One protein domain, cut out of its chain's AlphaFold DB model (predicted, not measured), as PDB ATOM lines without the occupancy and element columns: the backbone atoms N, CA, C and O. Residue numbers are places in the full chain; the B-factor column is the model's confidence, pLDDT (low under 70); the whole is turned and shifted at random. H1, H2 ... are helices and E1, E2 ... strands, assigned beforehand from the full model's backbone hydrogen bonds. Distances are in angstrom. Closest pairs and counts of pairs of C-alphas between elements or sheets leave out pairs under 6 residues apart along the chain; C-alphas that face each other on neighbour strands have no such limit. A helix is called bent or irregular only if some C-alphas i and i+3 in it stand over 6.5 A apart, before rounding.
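This is residues 198 to 316 of the 318 residues of an uncharacterized protein of Marinobacterium aestuarii (UniProt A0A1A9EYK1). What shape do these atoms make? One helix, H2, runs through the middle, and H1, H3 and the helical hairpin of H4 and H5 are set round it, mostly crossed rather than side by side. A small hairpin of two short strands, E1 and E2, lies near residues 244 to 248 of H2, and residues 198 to 216, before H1, have no named element. How is it made up? The printed part has 119 residues, with five named helices and two named strands in the order H1 H2 E1 E2 H3 H4 H5; its class is mostly helix, and the sheet, order E1 - E2, is antiparallel. It is compact and rounded, with a radius of gyration of the C-alphas of 13.1 A and spans of 36 by 31 by 25 A.

What does the first helix meet? H1, residues 217 to 227, touches residues 236 to 239 alone of H2, residues 235 to 249, opposite ways at a steep tilt of 59 degrees; the closest C-alphas are those of Leu 220 and Ala 239, 6.1 A apart. How do the strands pair? E1, residues 254 to 256, and E2, residues 259 to 261, form an antiparallel hairpin, with N 254 and O 261 within hydrogen-bond range at 2.8 A. What else touches the hub, H2? H3, residues 264 to 273, touches it at a shallow tilt of 22 degrees, opposite ways, closest at the C-alphas of Thr 248 and Pro 264, 5.2 A apart. H4, residues 278 to 289, touches it only just about perpendicular, at 72 degrees, closest at the C-alphas of Ile 238 and Val 281, 6.1 A apart. H5, residues 296 to 315, touches it with residues 301 to 305 alone, about perpendicular at 89 degrees, closest at the C-alphas of Leu 246 and Ala 302, 6.8 A apart. How do the last two helices stand? H4 and H5 form a helical hairpin at a shallow tilt of 24 degrees, opposite ways, closest at the C-alphas of Thr 289 and Ser 299, 4.2 A apart. Every O i to N i+4 pair is within hydrogen-bond range in H1, H3 and H4, against 10 of 11 in H2 and 13 of 16 in H5.

Where do the elements begin and end? H1 begins at C-alpha 217, (34.963, -40.933, 18.078), and H5 ends at C-alpha 315, (63.925, -48.080, 23.718). How long are the longer helices? H2 measures 21.9 A and H5 27.6 A; H5 has a kink of 61 degrees near residue 309 and is irregular, with C-alphas 308 and 311 7.7 A apart.

How large is it, and is it whole? The two C-alphas farthest apart, those of Leu 258 and Glu 291, are 35.9 A apart, and the printed part has no cut. The links H1 to H2 and H4 to H5 are short, the other four tight. Where is the model less sure? The mean pLDDT of the printed part is 83.7, and residues 203 to 211, 232 to 235, 257 to 258 and 316 are under 70.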
ATOM      1  N   TYR A 198      40.299 -39.564   9.023       80.25
ATOM      2  CA  TYR A 198      39.030 -39.850   9.702       80.25
ATOM      3  C   TYR A 198      39.041 -41.177  10.459       80.25
ATOM      4  O   TYR A 198      38.369 -41.305  11.486       80.25
ATOM      5  N   ASP A 199      39.820 -42.154   9.986       85.25
ATOM      6  CA  ASP A 199      40.023 -43.406  10.719       85.25
ATOM      7  C   ASP A 199      40.621 -43.104  12.106       85.25
ATOM      8  O   ASP A 199      40.217 -43.680  13.122       85.25
ATOM      9  N   LEU A 200      41.550 -42.145  12.156       91.44
ATOM     10  CA  LEU A 200      42.378 -41.870  13.325       91.44
ATOM     11  C   LEU A 200      41.951 -40.650  14.145       91.44
ATOM     12  O   LEU A 200      42.034 -40.695  15.369       91.44
ATOM     13  N   PHE A 201      41.477 -39.576  13.527       90.12
ATOM     14  CA  PHE A 201      41.287 -38.277  14.168       90.12
ATOM     15  C   PHE A 201      39.829 -37.814  14.141       90.12
ATOM     16  O   PHE A 201      39.049 -38.139  13.248       90.12
ATOM     17  N   ALA A 202      39.442 -37.041  15.153       85.12
ATOM     18  CA  ALA A 202      38.146 -36.376  15.166       85.12
ATOM     19  C   ALA A 202      38.124 -35.207  14.153       85.12
ATOM     20  O   ALA A 202      39.107 -34.461  14.087       85.12
ATOM     21  N   PRO A 203      37.018 -34.996  13.410       65.88
ATOM     22  CA  PRO A 203      36.857 -33.841  12.526       65.88
ATOM     23  C   PRO A 203      36.876 -32.547  13.360       65.88
ATOM     24  O   PRO A 203      36.162 -32.423  14.355       65.88
ATOM     25  N   GLU A 204      37.765 -31.616  13.025       65.50
ATOM     26  CA  GLU A 204      38.273 -30.611  13.965       65.50
ATOM     27  C   GLU A 204      37.273 -29.537  14.446       65.50
ATOM     28  O   GLU A 204      36.476 -28.987  13.691       65.50
ATOM     29  N   LYS A 205      37.475 -29.096  15.698       46.31
ATOM     30  CA  LYS A 205      37.808 -27.687  15.974       46.31
ATOM     31  C   LYS A 205      39.292 -27.659  16.344       46.31
ATOM     32  O   LYS A 205      39.649 -28.255  17.363       46.31
ATOM     33  N   ILE A 206      40.143 -26.989  15.562       49.25
ATOM     34  CA  ILE A 206      41.531 -26.704  15.958       49.25
ATOM     35  C   ILE A 206      41.444 -25.817  17.193       49.25
ATOM     36  O   ILE A 206      41.258 -24.605  17.109       49.25
ATOM     37  N   ASN A 207      41.517 -26.425  18.370       48.56
ATOM     38  CA  ASN A 207      41.745 -25.666  19.576       48.56
ATOM     39  C   ASN A 207      43.237 -25.343  19.591       48.56
ATOM     40  O   ASN A 207      44.056 -26.228  19.822       48.56
ATOM     41  N   THR A 208      43.585 -24.081  19.361       50.66
ATOM     42  CA  THR A 208      44.962 -23.561  19.429       50.66
ATOM     43  C   THR A 208      45.627 -23.781  20.796       50.66
ATOM     44  O   THR A 208      46.841 -23.633  20.930       50.66
ATOM     45  N   ASN A 209      44.855 -24.189  21.814       53.88
ATOM     46  CA  ASN A 209      45.354 -24.595  23.125       53.88
ATOM     47  C   ASN A 209      45.540 -26.112  23.306       53.88
ATOM     48  O   ASN A 209      46.120 -26.508  24.317       53.88
ATOM     49  N   ASN A 210      45.078 -26.964  22.383       57.94
ATOM     50  CA  ASN A 210      45.256 -28.412  22.504       57.94
ATOM     51  C   ASN A 210      46.642 -28.861  22.034       57.94
ATOM     52  O   ASN A 210      47.186 -28.387  21.041       57.94
ATOM     53  N   ILE A 211      47.202 -29.805  22.786       67.00
ATOM     54  CA  ILE A 211      48.589 -30.260  22.661       67.00
ATOM     55  C   ILE A 211      48.748 -31.272  21.509       67.00
ATOM     56  O   ILE A 211      49.833 -31.363  20.949       67.00
ATOM     57  N   LEU A 212      47.682 -31.988  21.121       78.31
ATOM     58  CA  LEU A 212      47.666 -32.982  20.040       78.31
ATOM     59  C   LEU A 212      46.287 -33.103  19.379       78.31
ATOM     60  O   LEU A 212      45.271 -32.787  20.005       78.31
ATOM     61  N   ARG A 213      46.254 -33.630  18.146       84.56
ATOM     62  CA  ARG A 213      45.005 -34.002  17.466       84.56
ATOM     63  C   ARG A 213      44.288 -35.105  18.243       84.56
ATOM     64  O   ARG A 213      44.900 -36.102  18.632       84.56
ATOM     65  N   THR A 214      42.992 -34.920  18.465       86.62
ATOM     66  CA  THR A 214      42.151 -35.861  19.212       86.62
ATOM     67  C   THR A 214      41.844 -37.096  18.371       86.62
ATOM     68  O   THR A 214      41.593 -36.976  17.174       86.62
ATOM     69  N   ALA A 215      41.802 -38.266  19.011       89.94
ATOM     70  CA  ALA A 215      41.361 -39.503  18.374       89.94
ATOM     71  C   ALA A 215      39.917 -39.416  17.856       89.94
ATOM     72  O   ALA A 215      39.077 -38.737  18.453       89.94
ATOM     73  N   SER A 216      39.629 -40.142  16.777       89.50
ATOM     74  CA  SER A 216      38.282 -40.289  16.223       89.50
ATOM     75  C   SER A 216      37.301 -40.819  17.278       89.50
ATOM     76  O   SER A 216      37.678 -41.550  18.202       89.50
ATOM     77  N   THR A 217      36.016 -40.467  17.155       88.62
ATOM     78  CA  THR A 217      34.963 -40.933  18.078       88.62
ATOM     79  C   THR A 217      34.959 -42.461  18.252       88.62
ATOM     80  O   THR A 217      34.883 -42.911  19.400       88.62
ATOM     81  N   PRO A 218      35.103 -43.283  17.187       88.69
ATOM     82  CA  PRO A 218      35.202 -44.736  17.332       88.69
ATOM     83  C   PRO A 218      36.377 -45.187  18.207       88.69
ATOM     84  O   PRO A 218      36.197 -46.030  19.088       88.69
ATOM     85  N   LEU A 219      37.565 -44.601  18.032       91.50
ATOM     86  CA  LEU A 219      38.743 -44.959  18.823       91.50
ATOM     87  C   LEU A 219      38.658 -44.456  20.262       91.50
ATOM     88  O   LEU A 219      39.036 -45.174  21.188       91.50
ATOM     89  N   LEU A 220      38.090 -43.272  20.480       89.75
ATOM     90  CA  LEU A 220      37.823 -42.775  21.826       89.75
ATOM     91  C   LEU A 220      36.816 -43.677  22.562       89.75
ATOM     92  O   LEU A 220      36.998 -43.977  23.742       89.75
ATOM     93  N   ASN A 221      35.786 -44.165  21.863       88.50
ATOM     94  CA  ASN A 221      34.842 -45.146  22.401       88.50
ATOM     95  C   ASN A 221      35.504 -46.501  22.672       88.50
ATOM     96  O   ASN A 221      35.212 -47.119  23.694       88.50
ATOM     97  N   SER A 222      36.424 -46.948  21.815       89.50
ATOM     98  CA  SER A 222      37.218 -48.156  22.066       89.50
ATOM     99  C   SER A 222      38.060 -48.023  23.337       89.50
ATOM    100  O   SER A 222      38.065 -48.917  24.183       89.50
ATOM    101  N   TYR A 223      38.682 -46.860  23.543       91.25
ATOM    102  CA  TYR A 223      39.442 -46.577  24.757       91.25
ATOM    103  C   TYR A 223      38.561 -46.551  26.021       91.25
ATOM    104  O   TYR A 223      38.936 -47.107  27.059       91.25
ATOM    105  N   ARG A 224      37.353 -45.971  25.940       90.19
ATOM    106  CA  ARG A 224      36.346 -46.029  27.024       90.19
ATOM    107  C   ARG A 224      35.978 -47.471  27.368       90.19
ATOM    108  O   ARG A 224      35.983 -47.834  28.540       90.19
ATOM    109  N   LYS A 225      35.727 -48.308  26.354       89.25
ATOM    110  CA  LYS A 225      35.426 -49.737  26.538       89.25
ATOM    111  C   LYS A 225      36.573 -50.472  27.232       89.25
ATOM    112  O   LYS A 225      36.323 -51.181  28.197       89.25
ATOM    113  N   MET A 226      37.818 -50.247  26.802       90.88
ATOM    114  CA  MET A 226      39.000 -50.871  27.414       90.88
ATOM    115  C   MET A 226      39.142 -50.520  28.901       90.88
ATOM    116  O   MET A 226      39.552 -51.349  29.708       90.88
ATOM    117  N   THR A 227      38.864 -49.267  29.263       88.75
ATOM    118  CA  THR A 227      39.086 -48.770  30.628       88.75
ATOM    119  C   THR A 227      37.890 -48.973  31.555       88.75
ATOM    120  O   THR A 227      38.047 -48.824  32.766       88.75
ATOM    121  N   GLY A 228      36.710 -49.295  31.013       85.25
ATOM    122  CA  GLY A 228      35.471 -49.464  31.776       85.25
ATOM    123  C   GLY A 228      34.988 -48.187  32.472       85.25
ATOM    124  O   GLY A 228      34.182 -48.265  33.395       85.25
ATOM    125  N   ARG A 229      35.501 -47.011  32.080       80.69
ATOM    126  CA  ARG A 229      35.205 -45.724  32.722       80.69
ATOM    127  C   ARG A 229      35.121 -44.584  31.716       80.69
ATOM    128  O   ARG A 229      35.709 -44.638  30.635       80.69
ATOM    129  N   ASP A 230      34.431 -43.518  32.111       75.50
ATOM    130  CA  ASP A 230      34.425 -42.276  31.348       75.50
ATOM    131  C   ASP A 230      35.824 -41.662  31.286       75.50
ATOM    132  O   ASP A 230      36.514 -41.483  32.290       75.50
ATOM    133  N   VAL A 231      36.219 -41.293  30.073       71.75
ATOM    134  CA  VAL A 231      37.515 -40.681  29.789       71.75
ATOM    135  C   VAL A 231      37.442 -39.199  30.145       71.75
ATOM    136  O   VAL A 231      36.793 -38.419  29.445       71.75
ATOM    137  N   LYS A 232      38.101 -38.806  31.240       67.94
ATOM    138  CA  LYS A 232      38.186 -37.412  31.707       67.94
ATOM    139  C   LYS A 232      39.641 -36.963  31.833       67.94
ATOM    140  O   LYS A 232      40.517 -37.734  32.218       67.94
ATOM    141  N   GLY A 233      39.897 -35.688  31.542       68.69
ATOM    142  CA  GLY A 233      41.222 -35.083  31.698       68.69
ATOM    143  C   GLY A 233      42.299 -35.768  30.849       68.69
ATOM    144  O   GLY A 233      42.105 -36.000  29.658       68.69
ATOM    145  N   ARG A 234      43.439 -36.098  31.473       66.44
ATOM    146  CA  ARG A 234      44.621 -36.663  30.792       66.44
ATOM    147  C   ARG A 234      44.400 -38.054  30.195       66.44
ATOM    148  O   ARG A 234      45.142 -38.439  29.299       66.44
ATOM    149  N   ASP A 235      43.368 -38.785  30.619       67.75
ATOM    150  CA  ASP A 235      43.058 -40.098  30.044       67.75
ATOM    151  C   ASP A 235      42.715 -40.004  28.551       67.75
ATOM    152  O   ASP A 235      43.047 -40.905  27.785       67.75
ATOM    153  N   GLY A 236      42.111 -38.892  28.108       70.38
ATOM    154  CA  GLY A 236      41.802 -38.668  26.690       70.38
ATOM    155  C   GLY A 236      43.045 -38.507  25.819       70.38
ATOM    156  O   GLY A 236      42.990 -38.740  24.612       70.38
ATOM    157  N   TRP A 237      44.183 -38.166  26.425       85.06
ATOM    158  CA  TRP A 237      45.439 -37.999  25.706       85.06
ATOM    159  C   TRP A 237      46.035 -39.329  25.281       85.06
ATOM    160  O   TRP A 237      46.721 -39.365  24.274       85.06
ATOM    161  N   ILE A 238      45.751 -40.432  25.976       90.81
ATOM    162  CA  ILE A 238      46.285 -41.749  25.596       90.81
ATOM    163  C   ILE A 238      45.742 -42.171  24.231       90.81
ATOM    164  O   ILE A 238      46.509 -42.610  23.376       90.81
ATOM    165  N   ALA A 239      44.444 -41.966  23.995       91.19
ATOM    166  CA  ALA A 239      43.859 -42.206  22.683       91.19
ATOM    167  C   ALA A 239      44.477 -41.282  21.622       91.19
ATOM    168  O   ALA A 239      44.826 -41.757  20.545       91.19
ATOM    169  N   ALA A 240      44.687 -40.000  21.948       91.12
ATOM    170  CA  ALA A 240      45.389 -39.067  21.069       91.12
ATOM    171  C   ALA A 240      46.807 -39.570  20.734       91.12
ATOM    172  O   ALA A 240      47.144 -39.721  19.567       91.12
ATOM    173  N   TYR A 241      47.625 -39.922  21.724       93.69
ATOM    174  CA  TYR A 241      48.979 -40.432  21.503       93.69
ATOM    175  C   TYR A 241      49.007 -41.674  20.620       93.69
ATOM    176  O   TYR A 241      49.836 -41.740  19.719       93.69
ATOM    177  N   VAL A 242      48.082 -42.617  20.818       95.44
ATOM    178  CA  VAL A 242      47.990 -43.809  19.967       95.44
ATOM    179  C   VAL A 242      47.719 -43.439  18.513       95.44
ATOM    180  O   VAL A 242      48.425 -43.920  17.633       95.44
ATOM    181  N   VAL A 243      46.756 -42.559  18.237       94.75
ATOM    182  CA  VAL A 243      46.432 -42.208  16.845       94.75
ATOM    183  C   VAL A 243      47.529 -41.389  16.177       94.75
ATOM    184  O   VAL A 243      47.834 -41.604  15.010       94.75
ATOM    185  N   ASN A 244      48.190 -40.514  16.937       94.25
ATOM    186  CA  ASN A 244      49.324 -39.743  16.444       94.25
ATOM    187  C   ASN A 244      50.525 -40.669  16.160       94.25
ATOM    188  O   ASN A 244      51.195 -40.524  15.141       94.25
ATOM    189  N   LEU A 245      50.758 -41.672  17.013       95.88
ATOM    190  CA  LEU A 245      51.806 -42.669  16.812       95.88
ATOM    191  C   LEU A 245      51.542 -43.523  15.566       95.88
ATOM    192  O   LEU A 245      52.442 -43.671  14.747       95.88
ATOM    193  N   LEU A 246      50.320 -44.037  15.389       95.81
ATOM    194  CA  LEU A 246      49.942 -44.817  14.202       95.81
ATOM    195  C   LEU A 246      50.112 -44.007  12.914       95.81
ATOM    196  O   LEU A 246      50.647 -44.513  11.934       95.81
ATOM    197  N   TRP A 247      49.709 -42.739  12.933       94.31
ATOM    198  CA  TRP A 247      49.836 -41.852  11.782       94.31
ATOM    199  C   TRP A 247      51.298 -41.589  11.407       94.31
ATOM    200  O   TRP A 247      51.677 -41.740  10.251       94.31
ATOM    201  N   THR A 248      52.144 -41.282  12.395       91.00
ATOM    202  CA  THR A 248      53.589 -41.120  12.156       91.00
ATOM    203  C   THR A 248      54.295 -42.424  11.785       91.00
ATOM    204  O   THR A 248      55.284 -42.394  11.058       91.00
ATOM    205  N   HIS A 249      53.789 -43.579  12.228       92.69
ATOM    206  CA  HIS A 249      54.315 -44.891  11.841       92.69
ATOM    207  C   HIS A 249      54.077 -45.193  10.357       92.69
ATOM    208  O   HIS A 249      54.920 -45.817   9.723       92.69
ATOM    209  N   LEU A 250      52.978 -44.685   9.796       86.88
ATOM    210  CA  LEU A 250      52.684 -44.736   8.362       86.88
ATOM    211  C   LEU A 250      53.468 -43.691   7.543       86.88
ATOM    212  O   LEU A 250      53.217 -43.524   6.356       86.88
ATOM    213  N   GLY A 251      54.410 -42.972   8.164       81.62
ATOM    214  CA  GLY A 251      55.259 -41.984   7.493       81.62
ATOM    215  C   GLY A 251      54.632 -40.598   7.351       81.62
ATOM    216  O   GLY A 251      55.234 -39.709   6.750       81.62
ATOM    217  N   HIS A 252      53.444 -40.372   7.913       86.56
ATOM    218  CA  HIS A 252      52.813 -39.058   7.880       86.56
ATOM    219  C   HIS A 252      53.348 -38.133   8.980       86.56
ATOM    220  O   HIS A 252      53.785 -38.568  10.044       86.56
ATOM    221  N   SER A 253      53.251 -36.823   8.762       82.88
ATOM    222  CA  SER A 253      53.604 -35.817   9.767       82.88
ATOM    223  C   SER A 253      52.381 -35.235  10.478       82.88
ATOM    224  O   SER A 253      51.287 -35.195   9.912       82.88
ATOM    225  N   ILE A 254      52.571 -34.724  11.698       82.75
ATOM    226  CA  ILE A 254      51.518 -34.073  12.491       82.75
ATOM    227  C   ILE A 254      51.999 -32.737  13.026       82.75
ATOM    228  O   ILE A 254      52.941 -32.680  13.816       82.75
ATOM    229  N   SER A 255      51.303 -31.671  12.650       74.69
ATOM    230  CA  SER A 255      51.501 -30.341  13.222       74.69
ATOM    231  C   SER A 255      50.834 -30.232  14.596       74.69
ATOM    232  O   SER A 255      49.706 -30.686  14.795       74.69
ATOM    233  N   TRP A 256      51.518 -29.600  15.547       72.19
ATOM    234  CA  TRP A 256      51.010 -29.307  16.888       72.19
ATOM    235  C   TRP A 256      51.582 -27.978  17.408       72.19
ATOM    236  O   TRP A 256      52.380 -27.321  16.743       72.19
ATOM    237  N   LYS A 257      51.168 -27.550  18.609       69.19
ATOM    238  CA  LYS A 257      51.443 -26.198  19.138       69.19
ATOM    239  C   LYS A 257      52.925 -25.787  19.136       69.19
ATOM    240  O   LYS A 257      53.209 -24.603  18.990       69.19
ATOM    241  N   LEU A 258      53.851 -26.726  19.348       69.75
ATOM    242  CA  LEU A 258      55.289 -26.439  19.488       69.75
ATOM    243  C   LEU A 258      56.143 -26.995  18.337       69.75
ATOM    244  O   LEU A 258      57.365 -27.023  18.455       69.75
ATOM    245  N   GLY A 259      55.530 -27.444  17.238       75.19
ATOM    246  CA  GLY A 259      56.262 -27.918  16.064       75.19
ATOM    247  C   GLY A 259      55.524 -29.005  15.296       75.19
ATOM    248  O   GLY A 259      54.298 -29.075  15.306       75.19
ATOM    249  N   THR A 260      56.289 -29.877  14.647       80.56
ATOM    250  CA  THR A 260      55.756 -30.969  13.831       80.56
ATOM    251  C   THR A 260      56.431 -32.278  14.215       80.56
ATOM    252  O   THR A 260      57.653 -32.347  14.354       80.56
ATOM    253  N   PHE A 261      55.632 -33.323  14.405       83.25
ATOM    254  CA  PHE A 261      56.128 -34.687  14.524       83.25
ATOM    255  C   PHE A 261      56.227 -35.293  13.133       83.25
ATOM    256  O   PHE A 261      55.223 -35.428  12.445       83.25
ATOM    257  N   HIS A 262      57.441 -35.642  12.731       81.88
ATOM    258  CA  HIS A 262      57.752 -36.363  11.498       81.88
ATOM    259  C   HIS A 262      58.067 -37.835  11.767       81.88
ATOM    260  O   HIS A 262      58.088 -38.633  10.838       81.88
ATOM    261  N   ARG A 263      58.365 -38.189  13.024       87.75
ATOM    262  CA  ARG A 263      58.802 -39.529  13.415       87.75
ATOM    263  C   ARG A 263      58.053 -40.040  14.655       87.75
ATOM    264  O   ARG A 263      57.807 -39.245  15.570       87.75
ATOM    265  N   PRO A 264      57.748 -41.349  14.734       92.06
ATOM    266  CA  PRO A 264      57.093 -41.975  15.888       92.06
ATOM    267  C   PRO A 264      57.770 -41.700  17.235       92.06
ATOM    268  O   PRO A 264      57.091 -41.456  18.232       92.06
ATOM    269  N   GLU A 265      59.101 -41.664  17.273       92.38
ATOM    270  CA  GLU A 265      59.901 -41.404  18.475       92.38
ATOM    271  C   GLU A 265      59.598 -40.026  19.084       92.38
ATOM    272  O   GLU A 265      59.645 -39.845  20.299       92.38
ATOM    273  N   GLN A 266      59.233 -39.044  18.256       90.56
ATOM    274  CA  GLN A 266      58.869 -37.713  18.741       90.56
ATOM    275  C   GLN A 266      57.522 -37.736  19.477       90.56
ATOM    276  O   GLN A 266      57.362 -37.052  20.489       90.56
ATOM    277  N   VAL A 267      56.580 -38.571  19.020       92.62
ATOM    278  CA  VAL A 267      55.305 -38.809  19.715       92.62
ATOM    279  C   VAL A 267      55.555 -39.528  21.046       92.62
ATOM    280  O   VAL A 267      54.971 -39.144  22.062       92.62
ATOM    281  N   VAL A 268      56.466 -40.511  21.052       93.62
ATOM    282  CA  VAL A 268      56.891 -41.245  22.259       93.62
ATOM    283  C   VAL A 268      57.468 -40.301  23.308       93.62
ATOM    284  O   VAL A 268      57.010 -40.272  24.452       93.62
ATOM    285  N   ASN A 269      58.447 -39.488  22.914       90.56
ATOM    286  CA  ASN A 269      59.082 -38.521  23.804       90.56
ATOM    287  C   ASN A 269      58.050 -37.543  24.369       90.56
ATOM    288  O   ASN A 269      58.032 -37.288  25.572       90.56
ATOM    289  N   ARG A 270      57.104 -37.090  23.535       89.50
ATOM    290  CA  ARG A 270      56.072 -36.162  23.989       89.50
ATOM    291  C   ARG A 270      55.178 -36.743  25.080       89.50
ATOM    292  O   ARG A 270      54.881 -36.044  26.049       89.50
ATOM    293  N   TRP A 271      54.722 -37.990  24.956       90.56
ATOM    294  CA  TRP A 271      53.865 -38.554  26.003       90.56
ATOM    295  C   TRP A 271      54.630 -38.795  27.304       90.56
ATOM    296  O   TRP A 271      54.042 -38.682  28.382       90.56
ATOM    297  N   ARG A 272      55.936 -39.072  27.224       90.69
ATOM    298  CA  ARG A 272      56.807 -39.219  28.396       90.69
ATOM    299  C   ARG A 272      56.998 -37.896  29.124       90.69
ATOM    300  O   ARG A 272      56.886 -37.883  30.350       90.69
ATOM    301  N   ASP A 273      57.166 -36.794  28.393       88.94
ATOM    302  CA  ASP A 273      57.204 -35.440  28.968       88.94
ATOM    303  C   ASP A 273      55.916 -35.124  29.746       88.94
ATOM    304  O   ASP A 273      55.944 -34.531  30.825       88.94
ATOM    305  N   GLU A 274      54.771 -35.601  29.246       86.19
ATOM    306  CA  GLU A 274      53.464 -35.490  29.908       86.19
ATOM    307  C   GLU A 274      53.214 -36.567  30.985       86.19
ATOM    308  O   GLU A 274      52.110 -36.674  31.535       86.19
ATOM    309  N   LYS A 275      54.246 -37.347  31.335       89.12
ATOM    310  CA  LYS A 275      54.239 -38.406  32.359       89.12
ATOM    311  C   LYS A 275      53.272 -39.561  32.062       89.12
ATOM    312  O   LYS A 275      52.808 -40.236  32.985       89.12
ATOM    313  N   VAL A 276      52.970 -39.813  30.790       89.44
ATOM    314  CA  VAL A 276      52.242 -41.010  30.349       89.44
ATOM    315  C   VAL A 276      53.216 -42.185  30.281       89.44
ATOM    316  O   VAL A 276      54.296 -42.079  29.707       89.44
ATOM    317  N   LYS A 277      52.842 -43.323  30.877       90.88
ATOM    318  CA  LYS A 277      53.664 -44.541  30.864       90.88
ATOM    319  C   LYS A 277      53.500 -45.287  29.541       90.88
ATOM    320  O   LYS A 277      52.363 -45.538  29.136       90.88
ATOM    321  N   ASP A 278      54.604 -45.749  28.960       92.88
ATOM    322  CA  ASP A 278      54.606 -46.538  27.720       92.88
ATOM    323  C   ASP A 278      53.664 -47.745  27.796       92.88
ATOM    324  O   ASP A 278      52.877 -47.972  26.882       92.88
ATOM    325  N   ASP A 279      53.652 -48.463  28.924       90.75
ATOM    326  CA  ASP A 279      52.757 -49.605  29.157       90.75
ATOM    327  C   ASP A 279      51.274 -49.249  29.013       90.75
ATOM    328  O   ASP A 279      50.462 -50.077  28.598       90.75
ATOM    329  N   THR A 280      50.901 -48.008  29.326       90.81
ATOM    330  CA  THR A 280      49.514 -47.550  29.190       90.81
ATOM    331  C   THR A 280      49.137 -47.382  27.720       90.81
ATOM    332  O   THR A 280      48.066 -47.834  27.313       90.81
ATOM    333  N   VAL A 281      50.035 -46.798  26.921       94.31
ATOM    334  CA  VAL A 281      49.882 -46.650  25.463       94.31
ATOM    335  C   VAL A 281      49.903 -48.026  24.792       94.31
ATOM    336  O   VAL A 281      49.007 -48.352  24.013       94.31
ATOM    337  N   LYS A 282      50.859 -48.882  25.174       93.94
ATOM    338  CA  LYS A 282      51.003 -50.258  24.678       93.94
ATOM    339  C   LYS A 282      49.762 -51.099  24.932       93.94
ATOM    340  O   LYS A 282      49.343 -51.864  24.066       93.94
ATOM    341  N   ARG A 283      49.164 -50.968  26.119       91.38
ATOM    342  CA  ARG A 283      47.927 -51.667  26.473       91.38
ATOM    343  C   ARG A 283      46.776 -51.256  25.560       91.38
ATOM    344  O   ARG A 283      46.036 -52.133  25.128       91.38
ATOM    345  N   PHE A 284      46.649 -49.968  25.231       94.81
ATOM    346  CA  PHE A 284      45.608 -49.529  24.303       94.81
ATOM    347  C   PHE A 284      45.873 -49.976  22.862       94.81
ATOM    348  O   PHE A 284      44.953 -50.462  22.214       94.81
ATOM    349  N   LEU A 285      47.125 -49.931  22.396       93.62
ATOM    350  CA  LEU A 285      47.497 -50.516  21.102       93.62
ATOM    351  C   LEU A 285      47.110 -52.001  21.025       93.62
ATOM    352  O   LEU A 285      46.439 -52.399  20.086       93.62
ATOM    353  N   ARG A 286      47.438 -52.808  22.044       87.62
ATOM    354  CA  ARG A 286      47.040 -54.230  22.104       87.62
ATOM    355  C   ARG A 286      45.529 -54.434  22.157       87.62
ATOM    356  O   ARG A 286      45.025 -55.451  21.705       87.62
ATOM    357  N   TRP A 287      44.796 -53.499  22.747       89.75
ATOM    358  CA  TRP A 287      43.343 -53.586  22.795       89.75
ATOM    359  C   TRP A 287      42.725 -53.417  21.408       89.75
ATOM    360  O   TRP A 287      41.839 -54.186  21.042       89.75
ATOM    361  N   ILE A 288      43.205 -52.442  20.630       93.00
ATOM    362  CA  ILE A 288      42.668 -52.161  19.292       93.00
ATOM    363  C   ILE A 288      43.086 -53.197  18.242       93.00
ATOM    364  O   ILE A 288      42.459 -53.233  17.187       93.00
ATOM    365  N   THR A 289      44.076 -54.057  18.524       84.25
ATOM    366  CA  THR A 289      44.402 -55.203  17.658       84.25
ATOM    367  C   THR A 289      43.407 -56.357  17.784       84.25
ATOM    368  O   THR A 289      43.312 -57.181  16.881       84.25
ATOM    369  N   ILE A 290      42.667 -56.445  18.895       79.62
ATOM    370  CA  ILE A 290      41.651 -57.487  19.085       79.62
ATOM    371  C   ILE A 290      40.489 -57.229  18.116       79.62
ATOM    372  O   ILE A 290      40.054 -56.089  17.930       79.62
ATOM    373  N   GLU A 291      39.981 -58.297  17.504       70.75
ATOM    374  CA  GLU A 291      38.850 -58.240  16.580       70.75
ATOM    375  C   GLU A 291      37.645 -57.521  17.216       70.75
ATOM    376  O   GLU A 291      37.361 -57.681  18.402       70.75
ATOM    377  N   ASN A 292      36.947 -56.694  16.431       75.00
ATOM    378  CA  ASN A 292      35.798 -55.874  16.849       75.00
ATOM    379  C   ASN A 292      36.082 -54.738  17.854       75.00
ATOM    380  O   ASN A 292      35.173 -53.963  18.168       75.00
ATOM    381  N   ASN A 293      37.324 -54.562  18.317       74.62
ATOM    382  CA  ASN A 293      37.685 -53.421  19.166       74.62
ATOM    383  C   ASN A 293      38.092 -52.173  18.369       74.62
ATOM    384  O   ASN A 293      38.116 -51.075  18.931       74.62
ATOM    385  N   SER A 294      38.394 -52.304  17.078       85.62
ATOM    386  CA  SER A 294      38.641 -51.185  16.166       85.62
ATOM    387  C   SER A 294      38.366 -51.583  14.708       85.62
ATOM    388  O   SER A 294      37.994 -52.723  14.431       85.62
ATOM    389  N   ASN A 295      38.524 -50.640  13.773       86.88
ATOM    390  CA  ASN A 295      38.495 -50.931  12.337       86.88
ATOM    391  C   ASN A 295      39.630 -51.914  11.973       86.88
ATOM    392  O   ASN A 295      40.752 -51.775  12.463       86.88
ATOM    393  N   SER A 296      39.358 -52.880  11.092       82.75
ATOM    394  CA  SER A 296      40.320 -53.918  10.693       82.75
ATOM    395  C   SER A 296      41.633 -53.356  10.129       82.75
ATOM    396  O   SER A 296      42.698 -53.912  10.397       82.75
ATOM    397  N   ARG A 297      41.595 -52.221   9.418       88.69
ATOM    398  CA  ARG A 297      42.793 -51.515   8.935       88.69
ATOM    399  C   ARG A 297      43.629 -50.989  10.099       88.69
ATOM    400  O   ARG A 297      44.829 -51.236  10.152       88.69
ATOM    401  N   ILE A 298      42.989 -50.331  11.067       92.25
ATOM    402  CA  ILE A 298      43.655 -49.782  12.257       92.25
ATOM    403  C   ILE A 298      44.276 -50.910  13.087       92.25
ATOM    404  O   ILE A 298      45.427 -50.802  13.506       92.25
ATOM    405  N   SER A 299      43.545 -52.014  13.263       85.38
ATOM    406  CA  SER A 299      44.035 -53.219  13.937       85.38
ATOM    407  C   SER A 299      45.291 -53.790  13.262       85.38
ATOM    408  O   SER A 299      46.271 -54.094  13.950       85.38
ATOM    409  N   LYS A 300      45.322 -53.866  11.924       84.06
ATOM    410  CA  LYS A 300      46.493 -54.331  11.159       84.06
ATOM    411  C   LYS A 300      47.713 -53.424  11.354       84.06
ATOM    412  O   LYS A 300      48.789 -53.933  11.659       84.06
ATOM    413  N   VAL A 301      47.549 -52.099  11.260       92.31
ATOM    414  CA  VAL A 301      48.656 -51.144  11.491       92.31
ATOM    415  C   VAL A 301      49.156 -51.212  12.936       92.31
ATOM    416  O   VAL A 301      50.362 -51.252  13.171       92.31
ATOM    417  N   ALA A 302      48.250 -51.279  13.915       91.62
ATOM    418  CA  ALA A 302      48.617 -51.389  15.325       91.62
ATOM    419  C   ALA A 302      49.350 -52.705  15.637       91.62
ATOM    420  O   ALA A 302      50.318 -52.701  16.400       91.62
ATOM    421  N   SER A 303      48.925 -53.812  15.019       81.19
ATOM    422  CA  SER A 303      49.575 -55.121  15.148       81.19
ATOM    423  C   SER A 303      50.984 -55.087  14.577       81.19
ATOM    424  O   SER A 303      51.928 -55.478  15.264       81.19
ATOM    425  N   HIS A 304      51.140 -54.544  13.367       89.62
ATOM    426  CA  HIS A 304      52.449 -54.375  12.750       89.62
ATOM    427  C   HIS A 304      53.377 -53.535  13.630       89.62
ATOM    428  O   HIS A 304      54.451 -54.004  13.997       89.62
ATOM    429  N   LEU A 305      52.932 -52.348  14.060       91.88
ATOM    430  CA  LEU A 305      53.712 -51.464  14.927       91.88
ATOM    431  C   LEU A 305      54.192 -52.194  16.188       91.88
ATOM    432  O   LEU A 305      55.370 -52.111  16.542       91.88
ATOM    433  N   LEU A 306      53.300 -52.926  16.864       84.50
ATOM    434  CA  LEU A 306      53.627 -53.673  18.080       84.50
ATOM    435  C   LEU A 306      54.665 -54.778  17.856       84.50
ATOM    436  O   LEU A 306      55.461 -55.035  18.762       84.50
ATOM    437  N   MET A 307      54.636 -55.426  16.692       76.44
ATOM    438  CA  MET A 307      55.521 -56.541  16.353       76.44
ATOM    439  C   MET A 307      56.891 -56.077  15.862       76.44
ATOM    440  O   MET A 307      57.897 -56.660  16.255       76.44
ATOM    441  N   THR A 308      56.941 -55.036  15.029       78.06
ATOM    442  CA  THR A 308      58.151 -54.697  14.263       78.06
ATOM    443  C   THR A 308      58.858 -53.444  14.761       78.06
ATOM    444  O   THR A 308      60.073 -53.327  14.620       78.06
ATOM    445  N   ALA A 309      58.131 -52.505  15.374       85.06
ATOM    446  CA  ALA A 309      58.647 -51.154  15.581       85.06
ATOM    447  C   ALA A 309      58.543 -50.636  17.023       85.06
ATOM    448  O   ALA A 309      59.272 -49.720  17.400       85.06
ATOM    449  N   TRP A 310      57.698 -51.238  17.868       89.56
ATOM    450  CA  TRP A 310      57.452 -50.760  19.232       89.56
ATOM    451  C   TRP A 310      58.729 -50.626  20.062       89.56
ATOM    452  O   TRP A 310      58.933 -49.596  20.704       89.56
ATOM    453  N   GLN A 311      59.589 -51.651  20.061       87.81
ATOM    454  CA  GLN A 311      60.839 -51.596  20.825       87.81
ATOM    455  C   GLN A 311      61.756 -50.507  20.283       87.81
ATOM    456  O   GLN A 311      62.196 -49.670  21.052       87.81
ATOM    457  N   LYS A 312      61.938 -50.419  18.961       90.19
ATOM    458  CA  LYS A 312      62.725 -49.347  18.336       90.19
ATOM    459  C   LYS A 312      62.252 -47.959  18.785       90.19
ATOM    460  O   LYS A 312      63.065 -47.146  19.210       90.19
ATOM    461  N   TYR A 313      60.943 -47.714  18.759       91.88
ATOM    462  CA  TYR A 313      60.382 -46.410  19.118       91.88
ATOM    463  C   TYR A 313      60.460 -46.095  20.614       91.88
ATOM    464  O   TYR A 313      60.541 -44.929  20.989       91.88
ATOM    465  N   THR A 314      60.417 -47.114  21.477       88.00
ATOM    466  CA  THR A 314      60.350 -46.932  22.937       88.00
ATOM    467  C   THR A 314      61.656 -47.219  23.668       88.00
ATOM    468  O   THR A 314      61.805 -46.812  24.814       88.00
ATOM    469  N   SER A 315      62.646 -47.849  23.053       83.12
ATOM    470  CA  SER A 315      63.925 -48.080  23.718       83.12
ATOM    471  C   SER A 315      64.714 -46.785  23.879       83.12
ATOM    472  O   SER A 315      65.239 -46.579  24.967       83.12
ATOM    473  N   GLY A 316      64.694 -45.888  22.880       60.59
ATOM    474  CA  GLY A 316      65.519 -44.676  22.841       60.59
ATOM    475  C   GLY A 316      67.020 -44.994  22.901       60.59
ATOM    476  O   GLY A 316      67.465 -45.760  23.752       60.59
TER     477      GLY A 316